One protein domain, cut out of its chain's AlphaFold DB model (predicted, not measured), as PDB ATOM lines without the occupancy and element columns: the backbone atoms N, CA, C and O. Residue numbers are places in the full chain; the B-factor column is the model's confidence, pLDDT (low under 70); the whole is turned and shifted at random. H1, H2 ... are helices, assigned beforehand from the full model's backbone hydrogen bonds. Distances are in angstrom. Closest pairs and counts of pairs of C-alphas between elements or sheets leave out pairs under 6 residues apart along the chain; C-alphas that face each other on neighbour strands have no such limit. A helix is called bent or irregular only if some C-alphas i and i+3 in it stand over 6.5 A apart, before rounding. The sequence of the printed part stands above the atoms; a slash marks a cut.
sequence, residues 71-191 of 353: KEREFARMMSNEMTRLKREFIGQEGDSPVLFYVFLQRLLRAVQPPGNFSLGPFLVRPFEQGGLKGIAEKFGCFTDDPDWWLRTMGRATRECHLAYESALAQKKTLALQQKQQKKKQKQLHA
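What this domain is: This is residues 71 to 191 of the 353 residues of an uncharacterized protein of Alcaligenaceae bacterium (UniProt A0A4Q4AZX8). One very long helix, H4, makes the long axis; H1, H2 and the arm H3b pack on it, while its last part, residues 176 to 190, sticks out with Ala 191. H3a folds back from H3b, away from H4. The printed part has 121 residues with four named helices, H1 to H4 in chain order, and no named strand: all helix. It is loose, with a radius of gyration of the C-alphas of 18.0 A, and spans 69 by 31 by 21 A.

How they stand to each other: H1, residues 71 to 92, and H2, residues 99 to 112, form a helical hairpin and only just touch, with 3 pairs of C-alphas within 8 A, the closest Leu 86 and Leu 100 at 7.0 A. H4, residues 149 to 190, touches H1, closest C-alphas Lys 87 and Ala 168, 5.6 A, at a shallow tilt of 25 degrees. H4 touches H2 with residues 150 to 165 alone, closest C-alphas Phe 101 and Cys 161, 6.2 A. H1, H2 and H4 are an up and down bundle, each running against the one before. H3, residues 121 to 145, assigned as one helix by its hydrogen bonds, is bent: C-alphas 130 and 133 are 9.6 A apart. H3b, residues 133 to 145, is irregular, with C-alphas 142 and 145 at 7.1 A; it touches H4, closest C-alphas Thr 144 and Arg 152, 4.4 A, at a steep tilt of 40 degrees. H3a, residues 121 to 130, is apart from H4. Each O i to N i+4 pair is within hydrogen-bond range in H1, H2 and H4, against 3 of 6 in H3a and 5 of 9 in H3b.

Where its parts are: H1 begins at C-alpha 71 (46.802, 70.820, 66.019) and is 31.7 A long. H2 is 20.0 A, H3a 15.1 A and H3b 20.0 A. H4, 60.6 A, ends at C-alpha 190 (55.120, 127.849, 55.524).

The domain as a whole: The C-alphas of Gly 116 and Ala 191, the two farthest apart, are 68.9 A apart. The printed part has no cut and no long link. Residues 117 to 131 are under pLDDT 70.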
ATOM      1  N   LYS A  71      45.841  70.065  65.206       80.75
ATOM      2  CA  LYS A  71      46.802  70.820  66.019       80.75
ATOM      3  C   LYS A  71      47.598  71.819  65.177       80.75
ATOM      4  O   LYS A  71      47.693  72.978  65.561       80.75
ATOM      5  N   GLU A  72      48.100  71.414  64.009       82.38
ATOM      6  CA  GLU A  72      48.806  72.322  63.089       82.38
ATOM      7  C   GLU A  72      47.897  73.450  62.585       82.38
ATOM      8  O   GLU A  72      48.333  74.596  62.508       82.38
ATOM      9  N   ARG A  73      46.618  73.170  62.302       83.56
ATOM     10  CA  ARG A  73      45.651  74.209  61.894       83.56
ATOM     11  C   ARG A  73      45.357  75.218  62.998       83.56
ATOM     12  O   ARG A  73      45.292  76.421  62.736       83.56
ATOM     13  N   GLU A  74      45.154  74.747  64.224       83.25
ATOM     14  CA  GLU A  74      44.967  75.624  65.382       83.25
ATOM     15  C   GLU A  74      46.205  76.493  65.620       83.25
ATOM     16  O   GLU A  74      46.098  77.708  65.805       83.25
ATOM     17  N   PHE A  75      47.381  75.886  65.499       84.38
ATOM     18  CA  PHE A  75      48.649  76.575  65.629       84.38
ATOM     19  C   PHE A  75      48.867  77.626  64.537       84.38
ATOM     20  O   PHE A  75      49.232  78.754  64.849       84.38
ATOM     21  N   ALA A  76      48.586  77.307  63.272       85.75
ATOM     22  CA  ALA A  76      48.696  78.253  62.161       85.75
ATOM     23  C   ALA A  76      47.784  79.477  62.360       85.75
ATOM     24  O   ALA A  76      48.180  80.615  62.103       85.75
ATOM     25  N   ARG A  77      46.571  79.268  62.890       86.19
ATOM     26  CA  ARG A  77      45.656  80.369  63.223       86.19
ATOM     27  C   ARG A  77      46.228  81.267  64.325       86.19
ATOM     28  O   ARG A  77      46.183  82.489  64.205       86.19
ATOM     29  N   MET A  78      46.774  80.669  65.381       84.06
ATOM     30  CA  MET A  78      47.426  81.394  66.476       84.06
ATOM     31  C   MET A  78      48.656  82.172  65.989       84.06
ATOM     32  O   MET A  78      48.781  83.358  66.289       84.06
ATOM     33  N   MET A  79      49.512  81.530  65.191       89.12
ATOM     34  CA  MET A  79      50.668  82.142  64.538       89.12
ATOM     35  C   MET A  79      50.265  83.379  63.744       89.12
ATOM     36  O   MET A  79      50.809  84.451  63.976       89.12
ATOM     37  N   SER A  80      49.264  83.269  62.871       88.19
ATOM     38  CA  SER A  80      48.795  84.391  62.047       88.19
ATOM     39  C   SER A  80      48.321  85.591  62.888       88.19
ATOM     40  O   SER A  80      48.683  86.747  62.620       88.19
ATOM     41  N   ASN A  81      47.575  85.322  63.966       89.25
ATOM     42  CA  ASN A  81      47.105  86.355  64.890       89.25
ATOM     43  C   ASN A  81      48.270  87.052  65.611       89.25
ATOM     44  O   ASN A  81      48.335  88.286  65.638       89.25
ATOM     45  N   GLU A  82      49.210  86.279  66.156       90.50
ATOM     46  CA  GLU A  82      50.374  86.818  66.864       90.50
ATOM     47  C   GLU A  82      51.356  87.520  65.918       90.50
ATOM     48  O   GLU A  82      51.833  88.605  66.236       90.50
ATOM     49  N   MET A  83      51.583  87.012  64.703       92.06
ATOM     50  CA  MET A  83      52.411  87.686  63.695       92.06
ATOM     51  C   MET A  83      51.875  89.079  63.375       92.06
ATOM     52  O   MET A  83      52.630  90.050  63.305       92.06
ATOM     53  N   THR A  84      50.557  89.208  63.225       91.31
ATOM     54  CA  THR A  84      49.912  90.501  62.965       91.31
ATOM     55  C   THR A  84      50.081  91.470  64.139       91.31
ATOM     56  O   THR A  84      50.220  92.683  63.939       91.31
ATOM     57  N   ARG A  85      50.063  90.959  65.373       93.44
ATOM     58  CA  ARG A  85      50.316  91.748  66.581       93.44
ATOM     59  C   ARG A  85      51.781  92.184  66.668       93.44
ATOM     60  O   ARG A  85      52.030  93.378  66.800       93.44
ATOM     61  N   LEU A  86      52.726  91.258  66.514       93.44
ATOM     62  CA  LEU A  86      54.167  91.524  66.583       93.44
ATOM     63  C   LEU A  86      54.618  92.537  65.533       93.44
ATOM     64  O   LEU A  86      55.380  93.442  65.856       93.44
ATOM     65  N   LYS A  87      54.105  92.450  64.297       93.44
ATOM     66  CA  LYS A  87      54.375  93.457  63.258       93.44
ATOM     67  C   LYS A  87      53.962  94.856  63.702       93.44
ATOM     68  O   LYS A  87      54.737  95.798  63.559       93.44
ATOM     69  N   ARG A  88      52.746  95.000  64.240       93.44
ATOM     70  CA  ARG A  88      52.238  96.294  64.720       93.44
ATOM     71  C   ARG A  88      53.079  96.837  65.868       93.44
ATOM     72  O   ARG A  88      53.417  98.016  65.857       93.44
ATOM     73  N   GLU A  89      53.436  95.978  66.814       93.75
ATOM     74  CA  GLU A  89      54.265  96.347  67.961       93.75
ATOM     75  C   GLU A  89      55.672  96.776  67.521       93.75
ATOM     76  O   GLU A  89      56.138  97.846  67.903       93.75
ATOM     77  N   PHE A  90      56.299  96.024  66.613       95.12
ATOM     78  CA  PHE A  90      57.609  96.345  66.044       95.12
ATOM     79  C   PHE A  90      57.634  97.691  65.300       95.12
ATOM     80  O   PHE A  90      58.584  98.467  65.427       95.12
ATOM     81  N   ILE A  91      56.585  97.994  64.528       92.69
ATOM     82  CA  ILE A  91      56.476  99.275  63.814       92.69
ATOM     83  C   ILE A  91      56.414 100.451  64.801       92.69
ATOM     84  O   ILE A  91      56.940 101.521  64.493       92.69
ATOM     85  N   GLY A  92      55.794 100.254  65.969       90.44
ATOM     86  CA  GLY A  92      55.677 101.271  67.016       90.44
ATOM     87  C   GLY A  92      56.918 101.438  67.898       90.44
ATOM     88  O   GLY A  92      57.058 102.483  68.528       90.44
ATOM     89  N   GLN A  93      57.811 100.447  67.954       91.12
ATOM     90  CA  GLN A  93      59.024 100.516  68.773       91.12
ATOM     91  C   GLN A  93      60.097 101.430  68.174       91.12
ATOM     92  O   GLN A  93      60.209 101.588  66.956       91.12
ATOM     93  N   GLU A  94      60.940 101.999  69.030       87.88
ATOM     94  CA  GLU A  94      62.161 102.679  68.604       87.88
ATOM     95  C   GLU A  94      63.258 101.649  68.286       87.88
ATOM     96  O   GLU A  94      63.461 100.686  69.022       87.88
ATOM     97  N   GLY A  95      63.961 101.841  67.166       89.81
ATOM     98  CA  GLY A  95      65.006 100.925  66.693       89.81
ATOM     99  C   GLY A  95      64.495  99.737  65.868       89.81
ATOM    100  O   GLY A  95      63.297  99.514  65.730       89.81
ATOM    101  N   ASP A  96      65.424  98.978  65.289       90.94
ATOM    102  CA  ASP A  96      65.141  97.887  64.342       90.94
ATOM    103  C   ASP A  96      65.480  96.511  64.943       90.94
ATOM    104  O   ASP A  96      65.881  95.583  64.249       90.94
ATOM    105  N   SER A  97      65.356  96.376  66.266       89.19
ATOM    106  CA  SER A  97      65.777  95.169  66.977       89.19
ATOM    107  C   SER A  97      64.828  93.986  66.727       89.19
ATOM    108  O   SER A  97      63.630  94.087  67.004       89.19
ATOM    109  N   PRO A  98      65.330  92.817  66.291       88.62
ATOM    110  CA  PRO A  98      64.504  91.633  66.049       88.62
ATOM    111  C   PRO A  98      64.030  90.918  67.332       88.62
ATOM    112  O   PRO A  98      63.322  89.914  67.248       88.62
ATOM    113  N   VAL A  99      64.415  91.397  68.523       88.88
ATOM    114  CA  VAL A  99      64.204  90.724  69.824       88.88
ATOM    115  C   VAL A  99      62.749  90.309  70.066       88.88
ATOM    116  O   VAL A  99      62.514  89.208  70.562       88.88
ATOM    117  N   LEU A 100      61.765  91.121  69.665       90.31
ATOM    118  CA  LEU A 100      60.343  90.770  69.797       90.31
ATOM    119  C   LEU A 100      59.993  89.436  69.122       90.31
ATOM    120  O   LEU A 100      59.325  88.585  69.712       90.31
ATOM    121  N   PHE A 101      60.476  89.237  67.895       90.69
ATOM    122  CA  PHE A 101      60.225  88.024  67.120       90.69
ATOM    123  C   PHE A 101      60.946  86.814  67.728       90.69
ATOM    124  O   PHE A 101      60.407  85.709  67.730       90.69
ATOM    125  N   TYR A 102      62.122  87.016  68.325       86.88
ATOM    126  CA  TYR A 102      62.833  85.958  69.045       86.88
ATOM    127  C   TYR A 102      62.127  85.506  70.312       86.88
ATOM    128  O   TYR A 102      61.971  84.307  70.533       86.88
ATOM    129  N   VAL A 103      61.690  86.454  71.143       87.06
ATOM    130  CA  VAL A 103      60.959  86.143  72.376       87.06
ATOM    131  C   VAL A 103      59.699  85.350  72.042       87.06
ATOM    132  O   VAL A 103      59.368  84.388  72.737       87.06
ATOM    133  N   PHE A 104      59.027  85.703  70.945       89.69
ATOM    134  CA  PHE A 104      57.914  84.922  70.431       89.69
ATOM    135  C   PHE A 104      58.329  83.498  70.033       89.69
ATOM    136  O   PHE A 104      57.752  82.546  70.555       89.69
ATOM    137  N   LEU A 105      59.352  83.326  69.189       88.00
ATOM    138  CA  LEU A 105      59.828  81.999  68.769       88.00
ATOM    139  C   LEU A 105      60.251  81.118  69.954       88.00
ATOM    140  O   LEU A 105      59.972  79.921  69.977       88.00
ATOM    141  N   GLN A 106      60.871  81.706  70.975       84.19
ATOM    142  CA  GLN A 106      61.248  80.992  72.191       84.19
ATOM    143  C   GLN A 106      60.025  80.527  72.990       84.19
ATOM    144  O   GLN A 106      59.999  79.400  73.487       84.19
ATOM    145  N   ARG A 107      58.999  81.379  73.121       83.31
ATOM    146  CA  ARG A 107      57.728  81.007  73.768       83.31
ATOM    147  C   ARG A 107      57.019  79.909  72.989       83.31
ATOM    148  O   ARG A 107      56.511  78.968  73.590       83.31
ATOM    149  N   LEU A 108      57.044  80.012  71.668       84.44
ATOM    150  CA  LEU A 108      56.448  79.046  70.766       84.44
ATOM    151  C   LEU A 108      57.068  77.657  70.931       84.44
ATOM    152  O   LEU A 108      56.350  76.679  71.106       84.44
ATOM    153  N   LEU A 109      58.398  77.581  70.986       79.12
ATOM    154  CA  LEU A 109      59.115  76.323  71.206       79.12
ATOM    155  C   LEU A 109      58.771  75.662  72.539       79.12
ATOM    156  O   LEU A 109      58.663  74.441  72.613       79.12
ATOM    157  N   ARG A 110      58.552  76.459  73.590       78.62
ATOM    158  CA  ARG A 110      58.080  75.937  74.880       78.62
ATOM    159  C   ARG A 110      56.647  75.411  74.799       78.62
ATOM    160  O   ARG A 110      56.329  74.443  75.480       78.62
ATOM    161  N   ALA A 111      55.796  76.032  73.986       80.06
ATOM    162  CA  ALA A 111      54.398  75.636  73.825       80.06
ATOM    163  C   ALA A 111      54.232  74.363  72.982       80.06
ATOM    164  O   ALA A 111      53.354  73.555  73.269       80.06
ATOM    165  N   VAL A 112      55.081  74.167  71.969       77.94
ATOM    166  CA  VAL A 112      55.034  72.991  71.085       77.94
ATOM    167  C   VAL A 112      55.411  71.691  71.818       77.94
ATOM    168  O   VAL A 112      54.997  70.628  71.371       77.94
ATOM    169  N   GLN A 113      56.116  71.778  72.959       74.62
ATOM    170  CA  GLN A 113      56.554  70.643  73.791       74.62
ATOM    171  C   GLN A 113      57.163  69.505  72.951       74.62
ATOM    172  O   GLN A 113      56.508  68.482  72.731       74.62
ATOM    173  N   PRO A 114      58.400  69.674  72.441       71.88
ATOM    174  CA  PRO A 114      59.037  68.640  71.636       71.88
ATOM    175  C   PRO A 114      59.098  67.311  72.413       71.88
ATOM    176  O   PRO A 114      59.352  67.325  73.621       71.88
ATOM    177  N   PRO A 115      58.863  66.164  71.754       70.88
ATOM    178  CA  PRO A 115      58.951  64.868  72.410       70.88
ATOM    179  C   PRO A 115      60.389  64.593  72.890       70.88
ATOM    180  O   PRO A 115      61.343  64.686  72.119       70.88
ATOM    181  N   GLY A 116      60.543  64.223  74.166       72.12
ATOM    182  CA  GLY A 116      61.818  63.805  74.768       72.12
ATOM    183  C   GLY A 116      62.664  64.927  75.393       72.12
ATOM    184  O   GLY A 116      62.200  66.039  75.625       72.12
ATOM    185  N   ASN A 117      63.937  64.624  75.683       65.88
ATOM    186  CA  ASN A 117      64.905  65.536  76.321       65.88
ATOM    187  C   ASN A 117      65.522  66.540  75.325       65.88
ATOM    188  O   ASN A 117      66.735  66.762  75.318       65.88
ATOM    189  N   PHE A 118      64.715  67.123  74.438       68.06
ATOM    190  CA  PHE A 118      65.222  68.066  73.446       68.06
ATOM    191  C   PHE A 118      65.612  69.393  74.118       68.06
ATOM    192  O   PHE A 118      64.768  70.183  74.546       68.06
ATOM    193  N   SER A 119      66.917  69.652  74.221       65.31
ATOM    194  CA  SER A 119      67.451  70.885  74.804       65.31
ATOM    195  C   SER A 119      67.376  72.044  73.804       65.31
ATOM    196  O   SER A 119      68.214  72.191  72.914       65.31
ATOM    197  N   LEU A 120      66.398  72.923  74.016       63.25
ATOM    198  CA  LEU A 120      66.136  74.118  73.203       63.25
ATOM    199  C   LEU A 120      67.184  75.237  73.357       63.25
ATOM    200  O   LEU A 120      67.308  76.089  72.478       63.25
ATOM    201  N   GLY A 121      67.923  75.257  74.472       62.00
ATOM    202  CA  GLY A 121      68.821  76.358  74.849       62.00
ATOM    203  C   GLY A 121      69.908  76.669  73.809       62.00
ATOM    204  O   GLY A 121      69.954  77.791  73.307       62.00
ATOM    205  N   PRO A 122      70.742  75.697  73.402       63.97
ATOM    206  CA  PRO A 122      71.803  75.929  72.419       63.97
ATOM    207  C   PRO A 122      71.270  76.230  71.012       63.97
ATOM    208  O   PRO A 122      71.942  76.892  70.221       63.97
ATOM    209  N   PHE A 123      70.068  75.739  70.698       62.34
ATOM    210  CA  PHE A 123      69.498  75.751  69.351       62.34
ATOM    211  C   PHE A 123      68.974  77.121  68.915       62.34
ATOM    212  O   PHE A 123      69.032  77.431  67.730       62.34
ATOM    213  N   LEU A 124      68.492  77.945  69.848       63.03
ATOM    214  CA  LEU A 124      68.032  79.308  69.551       63.03
ATOM    215  C   LEU A 124      69.072  80.387  69.845       63.03
ATOM    216  O   LEU A 124      69.064  81.427  69.191       63.03
ATOM    217  N   VAL A 125      69.959  80.148  70.814       62.06
ATOM    218  CA  VAL A 125      70.928  81.157  71.264       62.06
ATOM    219  C   VAL A 125      72.081  81.300  70.265       62.06
ATOM    220  O   VAL A 125      72.381  82.409  69.842       62.06
ATOM    221  N   ARG A 126      72.668  80.194  69.784       60.94
ATOM    222  CA  ARG A 126      73.798  80.258  68.831       60.94
ATOM    223  C   ARG A 126      73.471  80.926  67.488       60.94
ATOM    224  O   ARG A 126      74.295  81.687  66.989       60.94
ATOM    225  N   PRO A 127      72.316  80.665  66.848       59.28
ATOM    226  CA  PRO A 127      71.991  81.320  65.583       59.28
ATOM    227  C   PRO A 127      71.733  82.826  65.706       59.28
ATOM    228  O   PRO A 127      71.915  83.538  64.718       59.28
ATOM    229  N   PHE A 128      71.339  83.312  66.891       61.09
ATOM    230  CA  PHE A 128      71.183  84.747  67.138       61.09
ATOM    231  C   PHE A 128      72.507  85.479  66.898       61.09
ATOM    232  O   PHE A 128      72.537  86.478  66.183       61.09
ATOM    233  N   GLU A 129      73.597  84.925  67.428       64.19
ATOM    234  CA  GLU A 129      74.945  85.490  67.334       64.19
ATOM    235  C   GLU A 129      75.540  85.395  65.918       64.19
ATOM    236  O   GLU A 129      76.362  86.225  65.545       64.19
ATOM    237  N   GLN A 130      75.122  84.409  65.114       64.38
ATOM    238  CA  GLN A 130      75.759  84.093  63.824       64.38
ATOM    239  C   GLN A 130      74.995  84.554  62.574       64.38
ATOM    240  O   GLN A 130      75.571  84.566  61.490       64.38
ATOM    241  N   GLY A 131      73.712  84.910  62.669       66.94
ATOM    242  CA  GLY A 131      72.938  85.241  61.464       66.94
ATOM    243  C   GLY A 131      71.563  85.848  61.695       66.94
ATOM    244  O   GLY A 131      70.772  85.959  60.754       66.94
ATOM    245  N   GLY A 132      71.242  86.232  62.929       84.50
ATOM    246  CA  GLY A 132      69.953  86.831  63.221       84.50
ATOM    247  C   GLY A 132      68.769  85.880  62.957       84.50
ATOM    248  O   GLY A 132      68.898  84.653  62.907       84.50
ATOM    249  N   LEU A 133      67.581  86.466  62.758       84.38
ATOM    250  CA  LEU A 133      66.358  85.703  62.477       84.38
ATOM    251  C   LEU A 133      66.455  84.930  61.158       84.38
ATOM    252  O   LEU A 133      65.862  83.862  61.024       84.38
ATOM    253  N   LYS A 134      67.227  85.462  60.206       87.94
ATOM    254  CA  LYS A 134      67.499  84.831  58.917       87.94
ATOM    255  C   LYS A 134      68.249  83.512  59.096       87.94
ATOM    256  O   LYS A 134      67.793  82.496  58.584       87.94
ATOM    257  N   GLY A 135      69.319  83.501  59.893       84.56
ATOM    258  CA  GLY A 135      70.080  82.282  60.184       84.56
ATOM    259  C   GLY A 135      69.249  81.215  60.904       84.56
ATOM    260  O   GLY A 135      69.420  80.023  60.650       84.56
ATOM    261  N   ILE A 136      68.302  81.619  61.761       84.25
ATOM    262  CA  ILE A 136      67.324  80.683  62.339       84.25
ATOM    263  C   ILE A 136      66.392  80.132  61.265       84.25
ATOM    264  O   ILE A 136      66.223  78.920  61.183       84.25
ATOM    265  N   ALA A 137      65.791  80.996  60.449       86.06
ATOM    266  CA  ALA A 137      64.848  80.571  59.422       86.06
ATOM    267  C   ALA A 137      65.492  79.643  58.380       86.06
ATOM    268  O   ALA A 137      64.840  78.716  57.918       86.06
ATOM    269  N   GLU A 138      66.763  79.848  58.036       86.06
ATOM    270  CA  GLU A 138      67.512  78.956  57.142       86.06
ATOM    271  C   GLU A 138      67.774  77.593  57.793       86.06
ATOM    272  O   GLU A 138      67.513  76.560  57.178       86.06
ATOM    273  N   LYS A 139      68.207  77.573  59.062       83.31
ATOM    274  CA  LYS A 139      68.445  76.323  59.804       83.31
ATOM    275  C   LYS A 139      67.177  75.515  60.040       83.31
ATOM    276  O   LYS A 139      67.238  74.296  60.014       83.31
ATOM    277  N   PHE A 140      66.057  76.179  60.311       83.38
ATOM    278  CA  PHE A 140      64.788  75.504  60.572       83.38
ATOM    279  C   PHE A 140      63.945  75.292  59.311       83.38
ATOM    280  O   PHE A 140      63.004  74.501  59.325       83.38
ATOM    281  N   GLY A 141      64.288  75.962  58.210       79.94
ATOM    282  CA  GLY A 141      63.586  75.852  56.938       79.94
ATOM    283  C   GLY A 141      63.672  74.461  56.317       79.94
ATOM    284  O   GLY A 141      62.752  74.073  55.612       79.94
ATOM    285  N   CYS A 142      64.711  73.677  56.622       81.69
ATOM    286  CA  CYS A 142      64.816  72.291  56.157       81.69
ATOM    287  C   CYS A 142      63.796  71.344  56.808       81.69
ATOM    288  O   CYS A 142      63.553  70.264  56.281       81.69
ATOM    289  N   PHE A 143      63.170  71.746  57.918       83.31
ATOM    290  CA  PHE A 143      62.194  70.925  58.633       83.31
ATOM    291  C   PHE A 143      60.755  71.124  58.150       83.31
ATOM    292  O   PHE A 143      59.838  70.547  58.728       83.31
ATOM    293  N   THR A 144      60.503  71.940  57.119       80.06
ATOM    294  CA  THR A 144      59.129  72.198  56.645       80.06
ATOM    295  C   THR A 144      58.424  70.958  56.107       80.06
ATOM    296  O   THR A 144      57.195  70.896  56.190       80.06
ATOM    297  N   ASP A 145      59.201  69.985  55.630       82.06
ATOM    298  CA  ASP A 145      58.731  68.731  55.033       82.06
ATOM    299  C   ASP A 145      59.014  67.511  55.927       82.06
ATOM    300  O   ASP A 145      58.847  66.368  55.504       82.06
ATOM    301  N   ASP A 146      59.441  67.744  57.173       85.00
ATOM    302  CA  ASP A 146      59.754  66.682  58.130       85.00
ATOM    303  C   ASP A 146      58.495  65.858  58.474       85.00
ATOM    304  O   ASP A 146      57.408  66.433  58.571       85.00
ATOM    305  N   PRO A 147      58.563  64.527  58.660       83.44
ATOM    306  CA  PRO A 147      57.414  63.723  59.092       83.44
ATOM    307  C   PRO A 147      56.857  64.128  60.468       83.44
ATOM    308  O   PRO A 147      55.653  63.960  60.709       83.44
ATOM    309  N   ASP A 148      57.665  64.735  61.336       85.19
ATOM    310  CA  ASP A 148      57.233  65.178  62.654       85.19
ATOM    311  C   ASP A 148      56.499  66.525  62.606       85.19
ATOM    312  O   ASP A 148      57.038  67.571  62.234       85.19
ATOM    313  N   TRP A 149      55.252  66.529  63.086       84.62
ATOM    314  CA  TRP A 149      54.392  67.721  63.082       84.62
ATOM    315  C   TRP A 149      55.014  68.915  63.818       84.62
ATOM    316  O   TRP A 149      54.849  70.061  63.397       84.62
ATOM    317  N   TRP A 150      55.744  68.668  64.909       85.00
ATOM    318  CA  TRP A 150      56.343  69.717  65.728       85.00
ATOM    319  C   TRP A 150      57.526  70.392  65.016       85.00
ATOM    320  O   TRP A 150      57.657  71.616  65.079       85.00
ATOM    321  N   LEU A 151      58.333  69.623  64.274       85.88
ATOM    322  CA  LEU A 151      59.446  70.128  63.466       85.88
ATOM    323  C   LEU A 151      58.940  70.975  62.299       85.88
ATOM    324  O   LEU A 151      59.387  72.114  62.143       85.88
ATOM    325  N   ARG A 152      57.924  70.499  61.567       87.25
ATOM    326  CA  ARG A 152      57.262  71.292  60.513       87.25
ATOM    327  C   ARG A 152      56.693  72.592  61.035       87.25
ATOM    328  O   ARG A 152      56.863  73.649  60.428       87.25
ATOM    329  N   THR A 153      56.014  72.508  62.174       86.19
ATOM    330  CA  THR A 153      55.413  73.655  62.849       86.19
ATOM    331  C   THR A 153      56.476  74.699  63.190       86.19
ATOM    332  O   THR A 153      56.293  75.887  62.922       86.19
ATOM    333  N   MET A 154      57.629  74.259  63.698       86.06
ATOM    334  CA  MET A 154      58.749  75.145  63.998       86.06
ATOM    335  C   MET A 154      59.425  75.722  62.752       86.06
ATOM    336  O   MET A 154      59.704  76.925  62.711       86.06
ATOM    337  N   GLY A 155      59.638  74.915  61.713       88.56
ATOM    338  CA  GLY A 155      60.157  75.381  60.425       88.56
ATOM    339  C   GLY A 155      59.283  76.468  59.804       88.56
ATOM    340  O   GLY A 155      59.762  77.538  59.430       88.56
ATOM    341  N   ARG A 156      57.964  76.254  59.791       88.56
ATOM    342  CA  ARG A 156      56.990  77.253  59.327       88.56
ATOM    343  C   ARG A 156      57.022  78.515  60.175       88.56
ATOM    344  O   ARG A 156      57.126  79.608  59.628       88.56
ATOM    345  N   ALA A 157      56.989  78.375  61.496       89.50
ATOM    346  CA  ALA A 157      56.941  79.520  62.390       89.50
ATOM    347  C   ALA A 157      58.176  80.418  62.291       89.50
ATOM    348  O   ALA A 157      58.048  81.640  62.242       89.50
ATOM    349  N   THR A 158      59.374  79.831  62.240       90.69
ATOM    350  CA  THR A 158      60.628  80.583  62.082       90.69
ATOM    351  C   THR A 158      60.674  81.326  60.749       90.69
ATOM    352  O   THR A 158      60.996  82.517  60.725       90.69
ATOM    353  N   ARG A 159      60.267  80.673  59.652       90.69
ATOM    354  CA  ARG A 159      60.157  81.298  58.330       90.69
ATOM    355  C   ARG A 159      59.150  82.446  58.320       90.69
ATOM    356  O   ARG A 159      59.472  83.528  57.832       90.69
ATOM    357  N   GLU A 160      57.960  82.244  58.878       90.88
ATOM    358  CA  GLU A 160      56.939  83.290  58.978       90.88
ATOM    359  C   GLU A 160      57.402  84.466  59.834       90.88
ATOM    360  O   GLU A 160      57.201  85.611  59.435       90.88
ATOM    361  N   CYS A 161      58.076  84.213  60.958       91.88
ATOM    362  CA  CYS A 161      58.636  85.271  61.798       91.88
ATOM    363  C   CYS A 161      59.682  86.097  61.047       91.88
ATOM    364  O   CYS A 161      59.660  87.325  61.122       91.88
ATOM    365  N   HIS A 162      60.570  85.446  60.293       93.00
ATOM    366  CA  HIS A 162      61.572  86.137  59.484       93.00
ATOM    367  C   HIS A 162      60.920  87.000  58.396       93.00
ATOM    368  O   HIS A 162      61.202  88.194  58.308       93.00
ATOM    369  N   LEU A 163      59.985  86.439  57.623       92.44
ATOM    370  CA  LEU A 163      59.242  87.197  56.608       92.44
ATOM    371  C   LEU A 163      58.440  88.345  57.230       92.44
ATOM    372  O   LEU A 163      58.334  89.433  56.657       92.44
ATOM    373  N   ALA A 164      57.875  88.119  58.414       93.38
ATOM    374  CA  ALA A 164      57.126  89.126  59.131       93.38
ATOM    375  C   ALA A 164      58.012  90.298  59.557       93.38
ATOM    376  O   ALA A 164      57.630  91.447  59.327       93.38
ATOM    377  N   TYR A 165      59.188  90.006  60.106       94.31
ATOM    378  CA  TYR A 165      60.194  90.993  60.479       94.31
ATOM    379  C   TYR A 165      60.666  91.820  59.275       94.31
ATOM    380  O   TYR A 165      60.569  93.046  59.307       94.31
ATOM    381  N   GLU A 166      61.057  91.174  58.173       94.56
ATOM    382  CA  GLU A 166      61.478  91.863  56.942       94.56
ATOM    383  C   GLU A 166      60.368  92.767  56.384       94.56
ATOM    384  O   GLU A 166      60.596  93.929  56.035       94.56
ATOM    385  N   SER A 167      59.123  92.275  56.379       95.25
ATOM    386  CA  SER A 167      57.977  93.079  55.947       95.25
ATOM    387  C   SER A 167      57.750  94.300  56.848       95.25
ATOM    388  O   SER A 167      57.435  95.386  56.357       95.25
ATOM    389  N   ALA A 168      57.953  94.149  58.160       93.75
ATOM    390  CA  ALA A 168      57.762  95.220  59.127       93.75
ATOM    391  C   ALA A 168      58.876  96.276  59.024       93.75
ATOM    392  O   ALA A 168      58.587  97.473  59.071       93.75
ATOM    393  N   LEU A 169      60.125  95.859  58.783       94.44
ATOM    394  CA  LEU A 169      61.242  96.754  58.466       94.44
ATOM    395  C   LEU A 169      60.966  97.588  57.213       94.44
ATOM    396  O   LEU A 169      61.129  98.812  57.224       94.44
ATOM    397  N   ALA A 170      60.526  96.945  56.130       95.00
ATOM    398  CA  ALA A 170      60.193  97.636  54.887       95.00
ATOM    399  C   ALA A 170      59.062  98.661  55.095       95.00
ATOM    400  O   ALA A 170      59.143  99.804  54.628       95.00
ATOM    401  N   GLN A 171      58.035  98.287  55.864       94.69
ATOM    402  CA  GLN A 171      56.928  99.176  56.203       94.69
ATOM    403  C   GLN A 171      57.392 100.375  57.041       94.69
ATOM    404  O   GLN A 171      57.043 101.514  56.732       94.69
ATOM    405  N   LYS A 172      58.235 100.149  58.051       94.25
ATOM    406  CA  LYS A 172      58.788 101.208  58.905       94.25
ATOM    407  C   LYS A 172      59.621 102.214  58.110       94.25
ATOM    408  O   LYS A 172      59.425 103.423  58.245       94.25
ATOM    409  N   LYS A 173      60.475 101.734  57.198       94.44
ATOM    410  CA  LYS A 173      61.242 102.587  56.269       94.44
ATOM    411  C   LYS A 173      60.323 103.430  55.382       94.44
ATOM    412  O   LYS A 173      60.547 104.630  55.220       94.44
ATOM    413  N   THR A 174      59.257 102.827  54.860       95.19
ATOM    414  CA  THR A 174      58.264 103.523  54.028       95.19
ATOM    415  C   THR A 174      57.550 104.627  54.810       95.19
ATOM    416  O   THR A 174      57.447 105.757  54.325       95.19
ATOM    417  N   LEU A 175      57.128 104.348  56.047       93.50
ATOM    418  CA  LEU A 175      56.501 105.340  56.925       93.50
ATOM    419  C   LEU A 175      57.455 106.498  57.250       93.50
ATOM    420  O   LEU A 175      57.061 107.663  57.170       93.50
ATOM    421  N   ALA A 176      58.726 106.210  57.537       92.81
ATOM    422  CA  ALA A 176      59.730 107.240  57.798       92.81
ATOM    423  C   ALA A 176      59.954 108.162  56.582       92.81
ATOM    424  O   ALA A 176      60.089 109.382  56.732       92.81
ATOM    425  N   LEU A 177      59.962 107.609  55.364       94.81
ATOM    426  CA  LEU A 177      60.065 108.393  54.129       94.81
ATOM    427  C   LEU A 177      58.827 109.267  53.901       94.81
ATOM    428  O   LEU A 177      58.974 110.453  53.594       94.81
ATOM    429  N   GLN A 178      57.624 108.725  54.108       94.69
ATOM    430  CA  GLN A 178      56.379 109.488  53.989       94.69
ATOM    431  C   GLN A 178      56.343 110.662  54.977       94.69
ATOM    432  O   GLN A 178      56.045 111.790  54.582       94.69
ATOM    433  N   GLN A 179      56.749 110.448  56.231       93.62
ATOM    434  CA  GLN A 179      56.837 111.519  57.227       93.62
ATOM    435  C   GLN A 179      57.851 112.602  56.831       93.62
ATOM    436  O   GLN A 179      57.580 113.798  56.975       93.62
ATOM    437  N   LYS A 180      59.015 112.223  56.282       94.06
ATOM    438  CA  LYS A 180      60.003 113.189  55.765       94.06
ATOM    439  C   LYS A 180      59.431 114.019  54.612       94.06
ATOM    440  O   LYS A 180      59.648 115.231  54.574       94.06
ATOM    441  N   GLN A 181      58.689 113.401  53.694       94.00
ATOM    442  CA  GLN A 181      58.040 114.111  52.587       94.00
ATOM    443  C   GLN A 181      56.941 115.063  53.077       94.00
ATOM    444  O   GLN A 181      56.890 116.207  52.628       94.00
ATOM    445  N   GLN A 182      56.115 114.641  54.036       93.00
ATOM    446  CA  GLN A 182      55.091 115.498  54.645       93.00
ATOM    447  C   GLN A 182      55.710 116.714  55.342       93.00
ATOM    448  O   GLN A 182      55.273 117.842  55.109       93.00
ATOM    449  N   LYS A 183      56.797 116.523  56.105       93.44
ATOM    450  CA  LYS A 183      57.544 117.630  56.725       93.44
ATOM    451  C   LYS A 183      58.116 118.597  55.684       93.44
ATOM    452  O   LYS A 183      58.069 119.807  55.887       93.44
ATOM    453  N   LYS A 184      58.634 118.095  54.554       93.50
ATOM    454  CA  LYS A 184      59.103 118.949  53.445       93.50
ATOM    455  C   LYS A 184      57.958 119.759  52.828       93.50
ATOM    456  O   LYS A 184      58.131 120.958  52.628       93.50
ATOM    457  N   LYS A 185      56.793 119.146  52.592       92.88
ATOM    458  CA  LYS A 185      55.600 119.842  52.073       92.88
ATOM    459  C   LYS A 185      55.102 120.927  53.034       92.88
ATOM    460  O   LYS A 185      54.865 122.048  52.600       92.88
ATOM    461  N   GLN A 186      55.028 120.645  54.337       90.69
ATOM    462  CA  GLN A 186      54.655 121.652  55.341       90.69
ATOM    463  C   GLN A 186      55.653 122.815  55.394       90.69
ATOM    464  O   GLN A 186      55.248 123.973  55.444       90.69
ATOM    465  N   LYS A 187      56.962 122.536  55.312       90.81
ATOM    466  CA  LYS A 187      57.981 123.594  55.240       90.81
ATOM    467  C   LYS A 187      57.835 124.469  53.995       90.81
ATOM    468  O   LYS A 187      58.066 125.663  54.100       90.81
ATOM    469  N   GLN A 188      57.448 123.907  52.848       87.00
ATOM    470  CA  GLN A 188      57.191 124.690  51.632       87.00
ATOM    471  C   GLN A 188      55.925 125.545  51.748       87.00
ATOM    472  O   GLN A 188      55.947 126.697  51.336       87.00
ATOM    473  N   LEU A 189      54.857 125.026  52.363       85.31
ATOM    474  CA  LEU A 189      53.633 125.799  52.617       85.31
ATOM    475  C   LEU A 189      53.865 126.966  53.589       85.31
ATOM    476  O   LEU A 189      53.256 128.021  53.444       85.31
ATOM    477  N   HIS A 190      54.759 126.796  54.567       82.25
ATOM    478  CA  HIS A 190      55.120 127.849  55.524       82.25
ATOM    479  C   HIS A 190      56.319 128.702  55.098       82.25
ATOM    480  O   HIS A 190      56.642 129.686  55.771       82.25
ATOM    481  N   ALA A 191      56.983 128.367  53.989       78.38
ATOM    482  CA  ALA A 191      58.002 129.226  53.416       78.38
ATOM    483  C   ALA A 191      57.298 130.461  52.851       78.38
ATOM    484  O   ALA A 191      56.667 130.411  51.796       78.38
TER     485      ALA A 191